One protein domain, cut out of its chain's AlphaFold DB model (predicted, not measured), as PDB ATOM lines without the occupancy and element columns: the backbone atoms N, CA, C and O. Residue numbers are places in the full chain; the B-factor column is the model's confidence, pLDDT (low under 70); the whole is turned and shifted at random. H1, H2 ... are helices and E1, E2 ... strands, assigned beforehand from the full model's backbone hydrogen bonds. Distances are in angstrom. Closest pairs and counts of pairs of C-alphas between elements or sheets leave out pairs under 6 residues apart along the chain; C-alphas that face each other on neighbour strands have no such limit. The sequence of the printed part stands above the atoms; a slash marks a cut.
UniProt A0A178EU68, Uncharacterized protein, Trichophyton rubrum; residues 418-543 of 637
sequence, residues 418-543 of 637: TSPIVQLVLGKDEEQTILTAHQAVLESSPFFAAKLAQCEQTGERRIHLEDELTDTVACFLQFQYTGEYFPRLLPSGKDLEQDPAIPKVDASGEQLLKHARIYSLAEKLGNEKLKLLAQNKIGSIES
ATOM      1  N   THR A 418     160.020 184.323 260.590       75.56
ATOM      2  CA  THR A 418     161.095 183.925 261.509       75.56
ATOM      3  C   THR A 418     162.485 184.222 260.943       75.56
ATOM      4  O   THR A 418     163.444 184.334 261.711       75.56
ATOM      5  N   SER A 419     162.605 184.405 259.623       82.44
ATOM      6  CA  SER A 419     163.876 184.702 258.965       82.44
ATOM      7  C   SER A 419     164.316 186.167 259.157       82.44
ATOM      8  O   SER A 419     163.493 187.088 259.206       82.44
ATOM      9  N   PRO A 420     165.627 186.427 259.275       85.12
ATOM     10  CA  PRO A 420     166.162 187.774 259.452       85.12
ATOM     11  C   PRO A 420     165.968 188.649 258.202       85.12
ATOM     12  O   PRO A 420     165.852 188.163 257.082       85.12
ATOM     13  N   ILE A 421     165.958 189.970 258.393       86.69
ATOM     14  CA  ILE A 421     165.757 190.945 257.309       86.69
ATOM     15  C   ILE A 421     167.106 191.360 256.716       86.69
ATOM     16  O   ILE A 421     168.041 191.686 257.453       86.69
ATOM     17  N   VAL A 422     167.168 191.400 255.388       88.25
ATOM     18  CA  VAL A 422     168.332 191.798 254.590       88.25
ATOM     19  C   VAL A 422     168.009 193.092 253.843       88.25
ATOM     20  O   VAL A 422     166.886 193.291 253.372       88.25
ATOM     21  N   GLN A 423     168.987 193.992 253.771       88.94
ATOM     22  CA  GLN A 423     168.893 195.252 253.031       88.94
ATOM     23  C   GLN A 423     169.459 195.073 251.618       88.94
ATOM     24  O   GLN A 423     170.593 194.632 251.457       88.94
ATOM     25  N   LEU A 424     168.678 195.438 250.605       87.94
ATOM     26  CA  LEU A 424     169.089 195.506 249.206       87.94
ATOM     27  C   LEU A 424     169.306 196.977 248.852       87.94
ATOM     28  O   LEU A 424     168.361 197.761 248.909       87.94
ATOM     29  N   VAL A 425     170.535 197.356 248.519       87.94
ATOM     30  CA  VAL A 425     170.877 198.710 248.065       87.94
ATOM     31  C   VAL A 425     170.892 198.693 246.541       87.94
ATOM     32  O   VAL A 425     171.709 197.987 245.953       87.94
ATOM     33  N   LEU A 426     169.959 199.414 245.922       87.75
ATOM     34  CA  LEU A 426     169.722 199.422 244.477       87.75
ATOM     35  C   LEU A 426     170.139 200.756 243.864       87.75
ATOM     36  O   LEU A 426     169.814 201.791 244.440       87.75
ATOM     37  N   GLY A 427     170.768 200.728 242.692       78.25
ATOM     38  CA  GLY A 427     171.167 201.924 241.943       78.25
ATOM     39  C   GLY A 427     172.572 202.443 242.269       78.25
ATOM     40  O   GLY A 427     173.250 201.948 243.172       78.25
ATOM     41  N   LYS A 428     173.011 203.448 241.502       75.06
ATOM     42  CA  LYS A 428     174.338 204.081 241.606       75.06
ATOM     43  C   LYS A 428     174.232 205.447 242.282       75.06
ATOM     44  O   LYS A 428     173.250 206.161 242.096       75.06
ATOM     45  N   ASP A 429     175.254 205.788 243.062       70.19
ATOM     46  CA  ASP A 429     175.484 207.123 243.633       70.19
ATOM     47  C   ASP A 429     174.249 207.786 244.288       70.19
ATOM     48  O   ASP A 429     173.841 207.382 245.379       70.19
ATOM     49  N   GLU A 430     173.660 208.808 243.654       60.97
ATOM     50  CA  GLU A 430     172.576 209.643 244.204       60.97
ATOM     51  C   GLU A 430     171.165 209.026 244.077       60.97
ATOM     52  O   GLU A 430     170.243 209.469 244.763       60.97
ATOM     53  N   GLU A 431     170.982 207.973 243.268       68.75
ATOM     54  CA  GLU A 431     169.694 207.272 243.081       68.75
ATOM     55  C   GLU A 431     169.567 205.998 243.938       68.75
ATOM     56  O   GLU A 431     168.685 205.160 243.718       68.75
ATOM     57  N   GLN A 432     170.428 205.847 244.950       80.75
ATOM     58  CA  GLN A 432     170.426 204.670 245.810       80.75
ATOM     59  C   GLN A 432     169.110 204.516 246.576       80.75
ATOM     60  O   GLN A 432     168.764 205.300 247.466       80.75
ATOM     61  N   THR A 433     168.390 203.440 246.272       83.38
ATOM     62  CA  THR A 433     167.162 203.069 246.967       83.38
ATOM     63  C   THR A 433     167.387 201.806 247.777       83.38
ATOM     64  O   THR A 433     167.854 200.790 247.268       83.38
ATOM     65  N   ILE A 434     167.033 201.854 249.059       87.94
ATOM     66  CA  ILE A 434     167.153 200.703 249.952       87.94
ATOM     67  C   ILE A 434     165.803 199.992 250.019       87.94
ATOM     68  O   ILE A 434     164.831 200.549 250.532       87.94
ATOM     69  N   LEU A 435     165.756 198.750 249.544       87.56
ATOM     70  CA  LEU A 435     164.650 197.828 249.787       87.56
ATOM     71  C   LEU A 435     165.019 196.866 250.918       87.56
ATOM     72  O   LEU A 435     166.190 196.574 251.153       87.56
ATOM     73  N   THR A 436     164.023 196.359 251.642       89.12
ATOM     74  CA  THR A 436     164.247 195.318 252.655       89.12
ATOM     75  C   THR A 436     163.388 194.106 252.369       89.12
ATOM     76  O   THR A 436     162.196 194.247 252.105       89.12
ATOM     77  N   ALA A 437     163.988 192.925 252.464       88.94
ATOM     78  CA  ALA A 437     163.317 191.653 252.244       88.94
ATOM     79  C   ALA A 437     163.719 190.638 253.320       88.94
ATOM     80  O   ALA A 437     164.744 190.784 253.988       88.94
ATOM     81  N   HIS A 438     162.887 189.618 253.501       89.00
ATOM     82  CA  HIS A 438     163.169 188.512 254.412       89.00
ATOM     83  C   HIS A 438     164.219 187.576 253.787       89.00
ATOM     84  O   HIS A 438     164.142 187.283 252.594       89.00
ATOM     85  N   GLN A 439     165.195 187.105 254.565       86.38
ATOM     86  CA  GLN A 439     166.292 186.263 254.071       86.38
ATOM     87  C   GLN A 439     165.762 185.004 253.370       86.38
ATOM     88  O   GLN A 439     166.156 184.738 252.239       86.38
ATOM     89  N   ALA A 440     164.783 184.319 253.965       84.25
ATOM     90  CA  ALA A 440     164.205 183.093 253.404       84.25
ATOM     91  C   ALA A 440     163.503 183.299 252.044       84.25
ATOM     92  O   ALA A 440     163.350 182.366 251.261       84.25
ATOM     93  N   VAL A 441     163.089 184.530 251.731       85.56
ATOM     94  CA  VAL A 441     162.504 184.896 250.427       85.56
ATOM     95  C   VAL A 441     163.605 185.006 249.378       85.56
ATOM     96  O   VAL A 441     163.446 184.527 248.259       85.56
ATOM     97  N   LEU A 442     164.745 185.586 249.749       86.88
ATOM     98  CA  LEU A 442     165.898 185.738 248.867       86.88
ATOM     99  C   LEU A 442     166.635 184.410 248.629       86.88
ATOM    100  O   LEU A 442     167.087 184.173 247.517       86.88
ATOM    101  N   GLU A 443     166.694 183.518 249.622       85.94
ATOM    102  CA  GLU A 443     167.350 182.198 249.521       85.94
ATOM    103  C   GLU A 443     166.767 181.287 248.436       85.94
ATOM    104  O   GLU A 443     167.455 180.401 247.938       85.94
ATOM    105  N   SER A 444     165.523 181.530 248.021       83.12
ATOM    106  CA  SER A 444     164.907 180.817 246.897       83.12
ATOM    107  C   SER A 444     165.631 181.031 245.558       83.12
ATOM    108  O   SER A 444     165.489 180.214 244.649       83.12
ATOM    109  N   SER A 445     166.396 182.119 245.423       88.00
ATOM    110  CA  SER A 445     167.220 182.405 244.253       88.00
ATOM    111  C   SER A 445     168.661 181.943 244.500       88.00
ATOM    112  O   SER A 445     169.288 182.404 245.459       88.00
ATOM    113  N   PRO A 446     169.245 181.122 243.604       88.12
ATOM    114  CA  PRO A 446     170.641 180.692 243.708       88.12
ATOM    115  C   PRO A 446     171.636 181.857 243.809       88.12
ATOM    116  O   PRO A 446     172.616 181.785 244.553       88.12
ATOM    117  N   PHE A 447     171.367 182.956 243.096       89.00
ATOM    118  CA  PHE A 447     172.202 184.157 243.116       89.00
ATOM    119  C   PHE A 447     172.248 184.797 244.508       89.00
ATOM    120  O   PHE A 447     173.320 185.099 245.039       89.00
ATOM    121  N   PHE A 448     171.079 184.990 245.119       88.56
ATOM    122  CA  PHE A 448     170.993 185.588 246.444       88.56
ATOM    123  C   PHE A 448     171.472 184.635 247.534       88.56
ATOM    124  O   PHE A 448     172.140 185.101 248.451       88.56
ATOM    125  N   ALA A 449     171.235 183.327 247.419       87.19
ATOM    126  CA  ALA A 449     171.779 182.338 248.349       87.19
ATOM    127  C   ALA A 449     173.316 182.422 248.436       87.19
ATOM    128  O   ALA A 449     173.878 182.489 249.531       87.19
ATOM    129  N   ALA A 450     174.004 182.535 247.292       86.88
ATOM    130  CA  ALA A 450     175.458 182.708 247.257       86.88
ATOM    131  C   ALA A 450     175.917 184.033 247.900       86.88
ATOM    132  O   ALA A 450     176.921 184.071 248.615       86.88
ATOM    133  N   LYS A 451     175.179 185.127 247.677       85.69
ATOM    134  CA  LYS A 451     175.479 186.440 248.274       85.69
ATOM    135  C   LYS A 451     175.195 186.487 249.774       85.69
ATOM    136  O   LYS A 451     175.955 187.109 250.510       85.69
ATOM    137  N   LEU A 452     174.151 185.812 250.237       85.25
ATOM    138  CA  LEU A 452     173.807 185.711 251.653       85.25
ATOM    139  C   LEU A 452     174.854 184.909 252.428       85.25
ATOM    140  O   LEU A 452     175.282 185.365 253.483       85.25
ATOM    141  N   ALA A 453     175.361 183.813 251.856       83.38
ATOM    142  CA  ALA A 453     176.465 183.051 252.441       83.38
ATOM    143  C   ALA A 453     177.740 183.902 252.624       83.38
ATOM    144  O   ALA A 453     178.456 183.752 253.613       83.38
ATOM    145  N   GLN A 454     178.011 184.836 251.702       80.69
ATOM    146  CA  GLN A 454     179.104 185.809 251.843       80.69
ATOM    147  C   GLN A 454     178.803 186.843 252.942       80.69
ATOM    148  O   GLN A 454     179.677 187.168 253.739       80.69
ATOM    149  N   CYS A 455     177.561 187.327 253.034       76.44
ATOM    150  CA  CYS A 455     177.146 188.294 254.057       76.44
ATOM    151  C   CYS A 455     177.207 187.723 255.484       76.44
ATOM    152  O   CYS A 455     177.494 188.460 256.428       76.44
ATOM    153  N   GLU A 456     176.955 186.423 255.660       74.31
ATOM    154  CA  GLU A 456     177.054 185.750 256.962       74.31
ATOM    155  C   GLU A 456     178.494 185.686 257.489       74.31
ATOM    156  O   GLU A 456     178.701 185.735 258.700       74.31
ATOM    157  N   GLN A 457     179.491 185.669 256.598       70.19
ATOM    158  CA  GLN A 457     180.913 185.705 256.963       70.19
ATOM    159  C   GLN A 457     181.362 187.112 257.384       70.19
ATOM    160  O   GLN A 457     182.147 187.259 258.320       70.19
ATOM    161  N   THR A 458     180.851 188.149 256.718       73.00
ATOM    162  CA  THR A 458     181.214 189.556 256.969       73.00
ATOM    163  C   THR A 458     180.384 190.198 258.089       73.00
ATOM    164  O   THR A 458     180.757 191.241 258.622       73.00
ATOM    165  N   GLY A 459     179.238 189.606 258.448       68.81
ATOM    166  CA  GLY A 459     178.308 190.114 259.464       68.81
ATOM    167  C   GLY A 459     177.429 191.287 259.004       68.81
ATOM    168  O   GLY A 459     176.524 191.701 259.735       68.81
ATOM    169  N   GLU A 460     177.641 191.810 257.794       73.94
ATOM    170  CA  GLU A 460     176.860 192.905 257.219       73.94
ATOM    171  C   GLU A 460     175.740 192.356 256.321       73.94
ATOM    172  O   GLU A 460     175.975 191.823 255.242       73.94
ATOM    173  N   ARG A 461     174.480 192.483 256.763       80.69
ATOM    174  CA  ARG A 461     173.289 192.000 256.030       80.69
ATOM    175  C   ARG A 461     172.838 192.989 254.946       80.69
ATOM    176  O   ARG A 461     171.675 193.410 254.929       80.69
ATOM    177  N   ARG A 462     173.768 193.395 254.080       84.88
ATOM    178  CA  ARG A 462     173.539 194.335 252.975       84.88
ATOM    179  C   ARG A 462     174.055 193.763 251.665       84.88
ATOM    180  O   ARG A 462     175.203 193.348 251.577       84.88
ATOM    181  N   ILE A 463     173.207 193.783 250.645       86.19
ATOM    182  CA  ILE A 463     173.544 193.346 249.291       86.19
ATOM    183  C   ILE A 463     173.426 194.554 248.367       86.19
ATOM    184  O   ILE A 463     172.363 195.168 248.283       86.19
ATOM    185  N   HIS A 464     174.516 194.880 247.680       85.88
ATOM    186  CA  HIS A 464     174.574 195.969 246.709       85.88
ATOM    187  C   HIS A 464     174.274 195.439 245.302       85.88
ATOM    188  O   HIS A 464     174.903 194.481 244.845       85.88
ATOM    189  N   LEU A 465     173.293 196.051 244.637       86.12
ATOM    190  CA  LEU A 465     172.868 195.769 243.266       86.12
ATOM    191  C   LEU A 465     172.872 197.086 242.480       86.12
ATOM    192  O   LEU A 465     171.845 197.736 242.302       86.12
ATOM    193  N   GLU A 466     174.057 197.494 242.044       81.62
ATOM    194  CA  GLU A 466     174.287 198.809 241.431       81.62
ATOM    195  C   GLU A 466     173.659 198.946 240.038       81.62
ATOM    196  O   GLU A 466     173.269 200.038 239.640       81.62
ATOM    197  N   ASP A 467     173.529 197.843 239.300       82.50
ATOM    198  CA  ASP A 467     173.011 197.854 237.926       82.50
ATOM    199  C   ASP A 467     171.488 197.650 237.840       82.50
ATOM    200  O   ASP A 467     170.921 197.700 236.751       82.50
ATOM    201  N   GLU A 468     170.813 197.407 238.969       86.56
ATOM    202  CA  GLU A 468     169.396 197.037 238.982       86.56
ATOM    203  C   GLU A 468     168.482 198.202 239.369       86.56
ATOM    204  O   GLU A 468     168.746 198.957 240.306       86.56
ATOM    205  N   LEU A 469     167.347 198.299 238.674       85.56
ATOM    206  CA  LEU A 469     166.331 199.318 238.927       85.56
ATOM    207  C   LEU A 469     165.392 198.917 240.070       85.56
ATOM    208  O   LEU A 469     164.965 197.762 240.174       85.56
ATOM    209  N   THR A 470     164.981 199.907 240.864       87.81
ATOM    210  CA  THR A 470     164.068 199.731 242.004       87.81
ATOM    211  C   THR A 470     162.768 199.032 241.615       87.81
ATOM    212  O   THR A 470     162.362 198.084 242.286       87.81
ATOM    213  N   ASP A 471     162.140 199.444 240.513       86.81
ATOM    214  CA  ASP A 471     160.853 198.894 240.077       86.81
ATOM    215  C   ASP A 471     160.952 197.418 239.669       86.81
ATOM    216  O   ASP A 471     160.061 196.620 239.975       86.81
ATOM    217  N   THR A 472     162.053 197.035 239.017       90.44
ATOM    218  CA  THR A 472     162.307 195.656 238.579       90.44
ATOM    219  C   THR A 472     162.483 194.736 239.785       90.44
ATOM    220  O   THR A 472     161.830 193.693 239.878       90.44
ATOM    221  N   VAL A 473     163.305 195.150 240.755       90.44
ATOM    222  CA  VAL A 473     163.546 194.376 241.981       90.44
ATOM    223  C   VAL A 473     162.296 194.336 242.860       90.44
ATOM    224  O   VAL A 473     161.988 193.298 243.442       90.44
ATOM    225  N   ALA A 474     161.515 195.417 242.918       89.25
ATOM    226  CA  ALA A 474     160.241 195.429 243.630       89.25
ATOM    227  C   ALA A 474     159.237 194.427 243.029       89.25
ATOM    228  O   ALA A 474     158.578 193.705 243.779       89.25
ATOM    229  N   CYS A 475     159.158 194.322 241.697       90.25
ATOM    230  CA  CYS A 475     158.323 193.317 241.030       90.25
ATOM    231  C   CYS A 475     158.809 191.886 241.308       90.25
ATOM    232  O   CYS A 475     157.986 191.003 241.548       90.25
ATOM    233  N   PHE A 476     160.126 191.659 241.328       92.12
ATOM    234  CA  PHE A 476     160.708 190.376 241.734       92.12
ATOM    235  C   PHE A 476     160.318 190.006 243.173       92.12
ATOM    236  O   PHE A 476     159.826 188.905 243.415       92.12
ATOM    237  N   LEU A 477     160.472 190.934 244.123       90.19
ATOM    238  CA  LEU A 477     160.093 190.700 245.517       90.19
ATOM    239  C   LEU A 477     158.597 190.420 245.643       90.19
ATOM    240  O   LEU A 477     158.214 189.482 246.336       90.19
ATOM    241  N   GLN A 478     157.757 191.188 244.947       89.25
ATOM    242  CA  GLN A 478     156.318 190.948 244.911       89.25
ATOM    243  C   GLN A 478     156.026 189.519 244.445       89.25
ATOM    244  O   GLN A 478     155.370 188.777 245.171       89.25
ATOM    245  N   PHE A 479     156.587 189.109 243.304       90.62
ATOM    246  CA  PHE A 479     156.447 187.751 242.786       90.62
ATOM    247  C   PHE A 479     156.881 186.688 243.799       90.62
ATOM    248  O   PHE A 479     156.192 185.688 243.965       90.62
ATOM    249  N   GLN A 480     157.976 186.904 244.524       87.38
ATOM    250  CA  GLN A 480     158.459 185.919 245.487       87.38
ATOM    251  C   GLN A 480     157.528 185.754 246.705       87.38
ATOM    252  O   GLN A 480     157.478 184.679 247.303       87.38
ATOM    253  N   TYR A 481     156.757 186.790 247.056       84.81
ATOM    254  CA  TYR A 481     155.757 186.719 248.125       84.81
ATOM    255  C   TYR A 481     154.406 186.161 247.671       84.81
ATOM    256  O   TYR A 481     153.760 185.446 248.434       84.81
ATOM    257  N   THR A 482     153.945 186.516 246.473       84.62
ATOM    258  CA  THR A 482     152.559 186.268 246.031       84.62
ATOM    259  C   THR A 482     152.447 185.284 244.869       84.62
ATOM    260  O   THR A 482     151.341 184.865 244.541       84.62
ATOM    261  N   GLY A 483     153.559 184.937 244.223       85.81
ATOM    262  CA  GLY A 483     153.600 184.189 242.963       85.81
ATOM    263  C   GLY A 483     153.238 185.020 241.725       85.81
ATOM    264  O   GLY A 483     153.198 184.479 240.626       85.81
ATOM    265  N   GLU A 484     152.975 186.323 241.874       88.00
ATOM    266  CA  GLU A 484     152.444 187.183 240.810       88.00
ATOM    267  C   GLU A 484     152.885 188.641 241.032       88.00
ATOM    268  O   GLU A 484     152.836 189.136 242.154       88.00
ATOM    269  N   TYR A 485     153.256 189.374 239.982       91.62
ATOM    270  CA  TYR A 485     153.573 190.808 240.081       91.62
ATOM    271  C   TYR A 485     152.629 191.664 239.232       91.62
ATOM    272  O   TYR A 485     152.021 191.174 238.283       91.62
ATOM    273  N   PHE A 486     152.489 192.946 239.562       84.94
ATOM    274  CA  PHE A 486     151.571 193.846 238.858       84.94
ATOM    275  C   PHE A 486     152.135 194.346 237.505       84.94
ATOM    276  O   PHE A 486     153.285 194.810 237.477       84.94
ATOM    277  N   PRO A 487     151.342 194.370 236.408       87.25
ATOM    278  CA  PRO A 487     149.928 193.966 236.284       87.25
ATOM    279  C   PRO A 487     149.710 192.448 236.307       87.25
ATOM    280  O   PRO A 487     150.529 191.698 235.775       87.25
ATOM    281  N   ARG A 488     148.614 191.984 236.921       85.38
ATOM    282  CA  ARG A 488     148.306 190.548 237.038       85.38
ATOM    283  C   ARG A 488     147.718 189.993 235.747       85.38
ATOM    284  O   ARG A 488     146.985 190.700 235.055       85.38
ATOM    285  N   LEU A 489     148.008 188.727 235.458       83.62
ATOM    286  CA  LEU A 489     147.361 188.021 234.356       83.62
ATOM    287  C   LEU A 489     145.924 187.650 234.759       83.62
ATOM    288  O   LEU A 489     145.699 187.067 235.820       83.62
ATOM    289  N   LEU A 490     144.939 188.012 233.938       81.62
ATOM    290  CA  LEU A 490     143.545 187.640 234.176       81.62
ATOM    291  C   LEU A 490     143.337 186.132 233.936       81.62
ATOM    292  O   LEU A 490     144.093 185.523 233.179       81.62
ATOM    293  N   PRO A 491     142.280 185.514 234.502       72.12
ATOM    294  CA  PRO A 491     141.995 184.086 234.312       72.12
ATOM    295  C   PRO A 491     141.800 183.662 232.845       72.12
ATOM    296  O   PRO A 491     141.868 182.476 232.542       72.12
ATOM    297  N   SER A 492     141.571 184.617 231.930       68.50
ATOM    298  CA  SER A 492     141.546 184.383 230.480       68.50
ATOM    299  C   SER A 492     142.917 183.999 229.906       68.50
ATOM    300  O   SER A 492     142.993 183.549 228.763       68.50
ATOM    301  N   GLY A 493     144.001 184.195 230.669       66.44
ATOM    302  CA  GLY A 493     145.383 183.886 230.296       66.44
ATOM    303  C   GLY A 493     145.959 184.780 229.197       66.44
ATOM    304  O   GLY A 493     147.099 184.580 228.791       66.44
ATOM    305  N   LYS A 494     145.174 185.741 228.696       67.62
ATOM    306  CA  LYS A 494     145.531 186.598 227.558       67.62
ATOM    307  C   LYS A 494     145.581 188.075 227.908       67.62
ATOM    308  O   LYS A 494     146.373 188.788 227.307       67.62
ATOM    309  N   ASP A 495     144.790 188.506 228.883       77.88
ATOM    310  CA  ASP A 495     144.630 189.919 229.210       77.88
ATOM    311  C   ASP A 495     145.294 190.260 230.546       77.88
ATOM    312  O   ASP A 495     145.277 189.467 231.493       77.88
ATOM    313  N   LEU A 496     145.852 191.466 230.627       82.62
ATOM    314  CA  LEU A 496     146.415 192.021 231.853       82.62
ATOM    315  C   LEU A 496     145.377 192.873 232.593       82.62
ATOM    316  O   LEU A 496     144.497 193.490 231.989       82.62
ATOM    317  N   GLU A 497     145.491 192.921 233.920       81.06
ATOM    318  CA  GLU A 497     144.723 193.838 234.767       81.06
ATOM    319  C   GLU A 497     144.944 195.296 234.320       81.06
ATOM    320  O   GLU A 497     146.077 195.776 234.278       81.06
ATOM    321  N   GLN A 498     143.862 196.005 233.973       74.44
ATOM    322  CA  GLN A 498     143.936 197.376 233.460       74.44
ATOM    323  C   GLN A 498     143.961 198.402 234.598       74.44
ATOM    324  O   GLN A 498     143.047 198.445 235.424       74.44
ATOM    325  N   ASP A 499     144.969 199.278 234.596       72.56
ATOM    326  CA  ASP A 499     144.975 200.499 235.407       72.56
ATOM    327  C   ASP A 499     144.504 201.679 234.545       72.56
ATOM    328  O   ASP A 499     145.114 201.941 233.509       72.56
ATOM    329  N   PRO A 500     143.462 202.431 234.946       71.44
ATOM    330  CA  PRO A 500     143.015 203.620 234.217       71.44
ATOM    331  C   PRO A 500     144.072 204.732 234.104       71.44
ATOM    332  O   PRO A 500     143.859 205.681 233.352       71.44
ATOM    333  N   ALA A 501     145.178 204.660 234.852       71.38
ATOM    334  CA  ALA A 501     146.312 205.574 234.711       71.38
ATOM    335  C   ALA A 501     147.273 205.201 233.566       71.38
ATOM    336  O   ALA A 501     148.057 206.050 233.146       71.38
ATOM    337  N   ILE A 502     147.232 203.959 233.073       71.94
ATOM    338  CA  ILE A 502     148.163 203.440 232.068       71.94
ATOM    339  C   ILE A 502     147.451 203.396 230.703       71.94
ATOM    340  O   ILE A 502     146.354 202.838 230.606       71.94
ATOM    341  N   PRO A 503     148.031 203.976 229.634       74.12
ATOM    342  CA  PRO A 503     147.456 203.899 228.296       74.12
ATOM    343  C   PRO A 503     147.274 202.452 227.829       74.12
ATOM    344  O   PRO A 503     148.136 201.603 228.052       74.12
ATOM    345  N   LYS A 504     146.163 202.181 227.133       73.06
ATOM    346  CA  LYS A 504     145.860 200.843 226.603       73.06
ATOM    347  C   LYS A 504     146.887 200.373 225.564       73.06
ATOM    348  O   LYS A 504     147.182 199.188 225.507       73.06
ATOM    349  N   VAL A 505     147.400 201.299 224.753       77.25
ATOM    350  CA  VAL A 505     148.449 201.031 223.763       77.25
ATOM    351  C   VAL A 505     149.748 201.643 224.254       77.25
ATOM    352  O   VAL A 505     149.785 202.825 224.610       77.25
ATOM    353  N   ASP A 506     150.811 200.849 224.243       78.44
ATOM    354  CA  ASP A 506     152.141 201.290 224.633       78.44
ATOM    355  C   ASP A 506     152.810 202.092 223.500       78.44
ATOM    356  O   ASP A 506     153.408 201.551 222.562       78.44
ATOM    357  N   ALA A 507     152.659 203.416 223.560       79.31
ATOM    358  CA  ALA A 507     153.229 204.342 222.581       79.31
ATOM    359  C   ALA A 507     154.753 204.520 222.737       79.31
ATOM    360  O   ALA A 507     155.449 204.768 221.753       79.31
ATOM    361  N   SER A 508     155.264 204.392 223.965       79.69
ATOM    362  CA  SER A 508     156.676 204.636 224.285       79.69
ATOM    363  C   SER A 508     157.484 203.352 224.472       79.69
ATOM    364  O   SER A 508     158.699 203.413 224.435       79.69
ATOM    365  N   GLY A 509     156.847 202.197 224.677       83.50
ATOM    366  CA  GLY A 509     157.538 200.940 224.981       83.50
ATOM    367  C   GLY A 509     157.822 200.732 226.472       83.50
ATOM    368  O   GLY A 509     158.461 199.750 226.840       83.50
ATOM    369  N   GLU A 510     157.360 201.619 227.358       85.44
ATOM    370  CA  GLU A 510     157.641 201.544 228.799       85.44
ATOM    371  C   GLU A 510     157.077 200.272 229.446       85.44
ATOM    372  O   GLU A 510     157.710 199.691 230.334       85.44
ATOM    373  N   GLN A 511     155.906 199.808 228.997       87.00
ATOM    374  CA  GLN A 511     155.287 198.592 229.527       87.00
ATOM    375  C   GLN A 511     156.077 197.367 229.071       87.00
ATOM    376  O   GLN A 511     156.433 196.526 229.899       87.00
ATOM    377  N   LEU A 512     156.429 197.302 227.783       90.25
ATOM    378  CA  LEU A 512     157.281 196.238 227.247       90.25
ATOM    379  C   LEU A 512     158.643 196.196 227.949       90.25
ATOM    380  O   LEU A 512     159.067 195.137 228.419       90.25
ATOM    381  N   LEU A 513     159.300 197.348 228.092       91.31
ATOM    382  CA  LEU A 513     160.609 197.471 228.732       91.31
ATOM    383  C   LEU A 513     160.578 197.051 230.201       91.31
ATOM    384  O   LEU A 513     161.516 196.403 230.665       91.31
ATOM    385  N   LYS A 514     159.504 197.358 230.937       90.81
ATOM    386  CA  LYS A 514     159.336 196.889 232.318       90.81
ATOM    387  C   LYS A 514     159.403 195.363 232.394       90.81
ATOM    388  O   LYS A 514     160.161 194.825 233.199       90.81
ATOM    389  N   HIS A 515     158.640 194.657 231.560       92.44
ATOM    390  CA  HIS A 515     158.637 193.192 231.574       92.44
ATOM    391  C   HIS A 515     159.933 192.597 231.007       92.44
ATOM    392  O   HIS A 515     160.411 191.593 231.534       92.44
ATOM    393  N   ALA A 516     160.547 193.243 230.013       92.75
ATOM    394  CA  ALA A 516     161.851 192.858 229.474       92.75
ATOM    395  C   ALA A 516     162.959 192.921 230.538       92.75
ATOM    396  O   ALA A 516     163.759 192.000 230.670       92.75
ATOM    397  N   ARG A 517     162.971 193.981 231.356       92.69
ATOM    398  CA  ARG A 517     163.906 194.132 232.482       92.69
ATOM    399  C   ARG A 517     163.703 193.053 233.539       92.69
ATOM    400  O   ARG A 517     164.675 192.479 234.019       92.69
ATOM    401  N   ILE A 518     162.447 192.736 233.865       93.75
ATOM    402  CA  ILE A 518     162.118 191.649 234.801       93.75
ATOM    403  C   ILE A 518     162.580 190.299 234.244       93.75
ATOM    404  O   ILE A 518     163.075 189.474 235.006       93.75
ATOM    405  N   TYR A 519     162.463 190.082 232.933       94.06
ATOM    406  CA  TYR A 519     162.940 188.871 232.270       94.06
ATOM    407  C   TYR A 519     164.463 188.709 232.393       94.06
ATOM    408  O   TYR A 519     164.923 187.672 232.867       94.06
ATOM    409  N   SER A 520     165.236 189.747 232.050       92.25
ATOM    410  CA  SER A 520     166.701 189.740 232.205       92.25
ATOM    411  C   SER A 520     167.124 189.547 233.665       92.25
ATOM    412  O   SER A 520     168.052 188.791 233.953       92.25
ATOM    413  N   LEU A 521     166.417 190.182 234.610       91.62
ATOM    414  CA  LEU A 521     166.672 189.993 236.038       91.62
ATOM    415  C   LEU A 521     166.373 188.551 236.472       91.62
ATOM    416  O   LEU A 521     167.156 187.959 237.208       91.62
ATOM    417  N   ALA A 522     165.262 187.969 236.022       92.50
ATOM    418  CA  ALA A 522     164.879 186.606 236.375       92.50
ATOM    419  C   ALA A 522     165.926 185.579 235.921       92.50
ATOM    420  O   ALA A 522     166.245 184.667 236.682       92.50
ATOM    421  N   GLU A 523     166.498 185.766 234.732       91.44
ATOM    422  CA  GLU A 523     167.609 184.958 234.228       91.44
ATOM    423  C   GLU A 523     168.863 185.102 235.100       91.44
ATOM    424  O   GLU A 523     169.407 184.103 235.568       91.44
ATOM    425  N   LYS A 524     169.267 186.338 235.420       90.00
ATOM    426  CA  LYS A 524     170.406 186.612 236.316       90.00
ATOM    427  C   LYS A 524     170.227 185.994 237.707       90.00
ATOM    428  O   LYS A 524     171.199 185.568 238.330       90.00
ATOM    429  N   LEU A 525     168.990 185.948 238.199       89.31
ATOM    430  CA  LEU A 525     168.633 185.384 239.499       89.31
ATOM    431  C   LEU A 525     168.371 183.869 239.471       89.31
ATOM    432  O   LEU A 525     168.179 183.288 240.541       89.31
ATOM    433  N   GLY A 526     168.346 183.229 238.298       89.31
ATOM    434  CA  GLY A 526     168.027 181.805 238.143       89.31
ATOM    435  C   GLY A 526     166.576 181.444 238.492       89.31
ATOM    436  O   GLY A 526     166.322 180.360 239.012       89.31
ATOM    437  N   ASN A 527     165.621 182.358 238.275       91.38
ATOM    438  CA  ASN A 527     164.201 182.146 238.572       91.38
ATOM    439  C   ASN A 527     163.384 181.906 237.291       91.38
ATOM    440  O   ASN A 527     162.791 182.824 236.719       91.38
ATOM    441  N   GLU A 528     163.293 180.640 236.881       90.62
ATOM    442  CA  GLU A 528     162.581 180.226 235.661       90.62
ATOM    443  C   GLU A 528     161.081 180.546 235.684       90.62
ATOM    444  O   GLU A 528     160.487 180.896 234.663       90.62
ATOM    445  N   LYS A 529     160.443 180.483 236.862       91.38
ATOM    446  CA  LYS A 529     159.006 180.770 236.993       91.38
ATOM    447  C   LYS A 529     158.710 182.240 236.697       91.38
ATOM    448  O   LYS A 529     157.749 182.544 235.992       91.38
ATOM    449  N   LEU A 530     159.549 183.145 237.204       92.50
ATOM    450  CA  LEU A 530     159.433 184.571 236.911       92.50
ATOM    451  C   LEU A 530     159.769 184.874 235.445       92.50
ATOM    452  O   LEU A 530     159.077 185.685 234.828       92.50
ATOM    453  N   LYS A 531     160.782 184.195 234.883       92.56
ATOM    454  CA  LYS A 531     161.182 184.313 233.470       92.56
ATOM    455  C   LYS A 531     160.004 183.978 232.542       92.56
ATOM    456  O   LYS A 531     159.639 184.790 231.689       92.56
ATOM    457  N   LEU A 532     159.326 182.852 232.782       91.62
ATOM    458  CA  LEU A 532     158.133 182.443 232.030       91.62
ATOM    459  C   LEU A 532     156.954 183.412 232.218       91.62
ATOM    460  O   LEU A 532     156.280 183.771 231.252       91.62
ATOM    461  N   LEU A 533     156.710 183.873 233.450       90.62
ATOM    462  CA  LEU A 533     155.632 184.825 233.727       90.62
ATOM    463  C   LEU A 533     155.849 186.149 232.979       90.62
ATOM    464  O   LEU A 533     154.908 186.679 232.394       90.62
ATOM    465  N   ALA A 534     157.074 186.676 232.969       92.81
ATOM    466  CA  ALA A 534     157.405 187.886 232.223       92.81
ATOM    467  C   ALA A 534     157.216 187.704 230.713       92.81
ATOM    468  O   ALA A 534     156.607 188.564 230.080       92.81
ATOM    469  N   GLN A 535     157.632 186.565 230.154       91.25
ATOM    470  CA  GLN A 535     157.426 186.251 228.738       91.25
ATOM    471  C   GLN A 535     155.940 186.239 228.350       91.25
ATOM    472  O   GLN A 535     155.559 186.827 227.338       91.25
ATOM    473  N   ASN A 536     155.094 185.613 229.173       90.06
ATOM    474  CA  ASN A 536     153.651 185.583 228.938       90.06
ATOM    475  C   ASN A 536     153.048 186.993 228.967       90.06
ATOM    476  O   ASN A 536     152.239 187.327 228.108       90.06
ATOM    477  N   LYS A 537     153.485 187.842 229.907       89.56
ATOM    478  CA  LYS A 537     152.994 189.224 230.022       89.56
ATOM    479  C   LYS A 537     153.425 190.106 228.854       89.56
ATOM    480  O   LYS A 537     152.616 190.898 228.392       89.56
ATOM    481  N   ILE A 538     154.640 189.927 228.332       90.50
ATOM    482  CA  ILE A 538     155.102 190.623 227.118       90.50
ATOM    483  C   ILE A 538     154.182 190.303 225.934       90.50
ATOM    484  O   ILE A 538     153.785 191.204 225.205       90.50
ATOM    485  N   GLY A 539     153.795 189.033 225.767       85.56
ATOM    486  CA  GLY A 539     152.909 188.607 224.679       85.56
ATOM    487  C   GLY A 539     151.479 189.159 224.748       85.56
ATOM    488  O   GLY A 539     150.760 189.080 223.754       85.56
ATOM    489  N   SER A 540     151.074 189.705 225.896       85.38
ATOM    490  CA  SER A 540     149.744 190.275 226.141       85.38
ATOM    491  C   SER A 540     149.656 191.787 225.905       85.38
ATOM    492  O   SER A 540     148.569 192.348 226.028       85.38
ATOM    493  N   ILE A 541     150.770 192.465 225.613       86.69
ATOM    494  CA  ILE A 541     150.807 193.929 225.492       86.69
ATOM    495  C   ILE A 541     150.559 194.357 224.046       86.69
ATOM    496  O   ILE A 541     151.174 193.845 223.114       86.69
ATOM    497  N   GLU A 542     149.663 195.331 223.869       84.06
ATOM    498  CA  GLU A 542     149.453 196.027 222.597       84.06
ATOM    499  C   GLU A 542     150.405 197.230 222.515       84.06
ATOM    500  O   GLU A 542     150.341 198.147 223.335       84.06
ATOM    501  N   SER A 543     151.284 197.240 221.517       86.00
ATOM    502  CA  SER A 543     152.393 198.189 221.397       86.00
ATOM    503  C   SER A 543     152.416 198.903 220.043       86.00
ATOM    504  O   SER A 543     151.849 198.454 219.043       86.00
TER     505      SER A 543
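Overview. This is residues 418 to 543 of the 637 residues of an uncharacterized protein of Trichophyton rubrum (UniProt A0A178EU68). A small three-stranded sheet, E2, E1 and E3, forms one end of the domain, and H3 lies between this sheet and a helical hairpin, H4 and H5. H2 packs beside E3 on the sheet's end of the domain, and the long link of residues 483 to 509 loops through the opposite end. The printed part has 126 residues, with three named strands and five named helices in the order E1 E2 H1 H2 E3 H3 H4 H5; the sheet order E2 E1 E3 is mixed and the class is mixed, helices and strands. The whole is compact, with a radius of gyration of the C-alphas of 15.7 A and spans of 48 by 33 by 22 A.

Arrangement. In the sheet, E1, residues 421 to 426, is the inner strand. E2, residues 433 to 438, is its antiparallel neighbour and makes a hairpin with it; N 424 and O 435 are 2.8 A apart, within hydrogen-bond range. E3, residues 462 to 465, is the parallel neighbour of E1, with N 465 and O 425 at 2.8 A. H3, residues 470 to 482, is on the sheet at a height of 10.3 A, over E2 and E1, and runs along the strands, at 11 degrees to E2 on the local plane. H2, residues 446 to 458, is also on the sheet; the C-alphas of Cys 455 and Arg 462 are its closest to E3, at 7.1 A. This makes two layers, helices H2 and H3 on one face of the sheet. H1, residues 439 to 442, only grazes the sheet and only just touches H2 and H3, with 3 pairs of C-alphas within 8 A each; the closest C-alphas are Leu 442 and Phe 448, 5.6 A, and Val 441 and Gln 480, 6.5 A. With its residues 472 to 476 alone, H3 touches H4, residues 510 to 524, closest at the C-alphas of Thr 472 and Ile 518, 5.5 A. Their steep tilt of 68 degrees, the same way, is only just short of about perpendicular. H4 and H5, residues 528 to 538, form a helical hairpin at a shallow tilt of 16 degrees, opposite ways; the closest C-alphas are Tyr 519 and Lys 531, 5.0 A. H4 and H5 are not on the sheet. Every O i to N i+4 pair is within hydrogen-bond range in H3, H4 and H5, and 8 of 9 are in H2; H1 is too short for such a pair.

Along the chain. E1 begins at C-alpha 421 (165.757, 190.945, 257.309) and measures 15.9 A from first to last C-alpha, E2 16.8 A and E3 9.8 A. H1 measures 5.2 A, H2 19.1 A, H3 18.2 A, H4 21.0 A and H5 15.4 A. H4 begins at C-alpha 510 (157.641, 201.544, 228.799), and H5 ends at C-alpha 538 (155.102, 190.623, 227.118).

Size, cuts and confidence. The two C-alphas farthest apart, those of Gln 457 and Val 505, are 48.9 A apart. The printed part has no cut. H3 to H4 is a long link, with 27 residues between them. The mean pLDDT of the printed part is 84.4; residues 430 to 431, 459 and 492 to 494 are under 70.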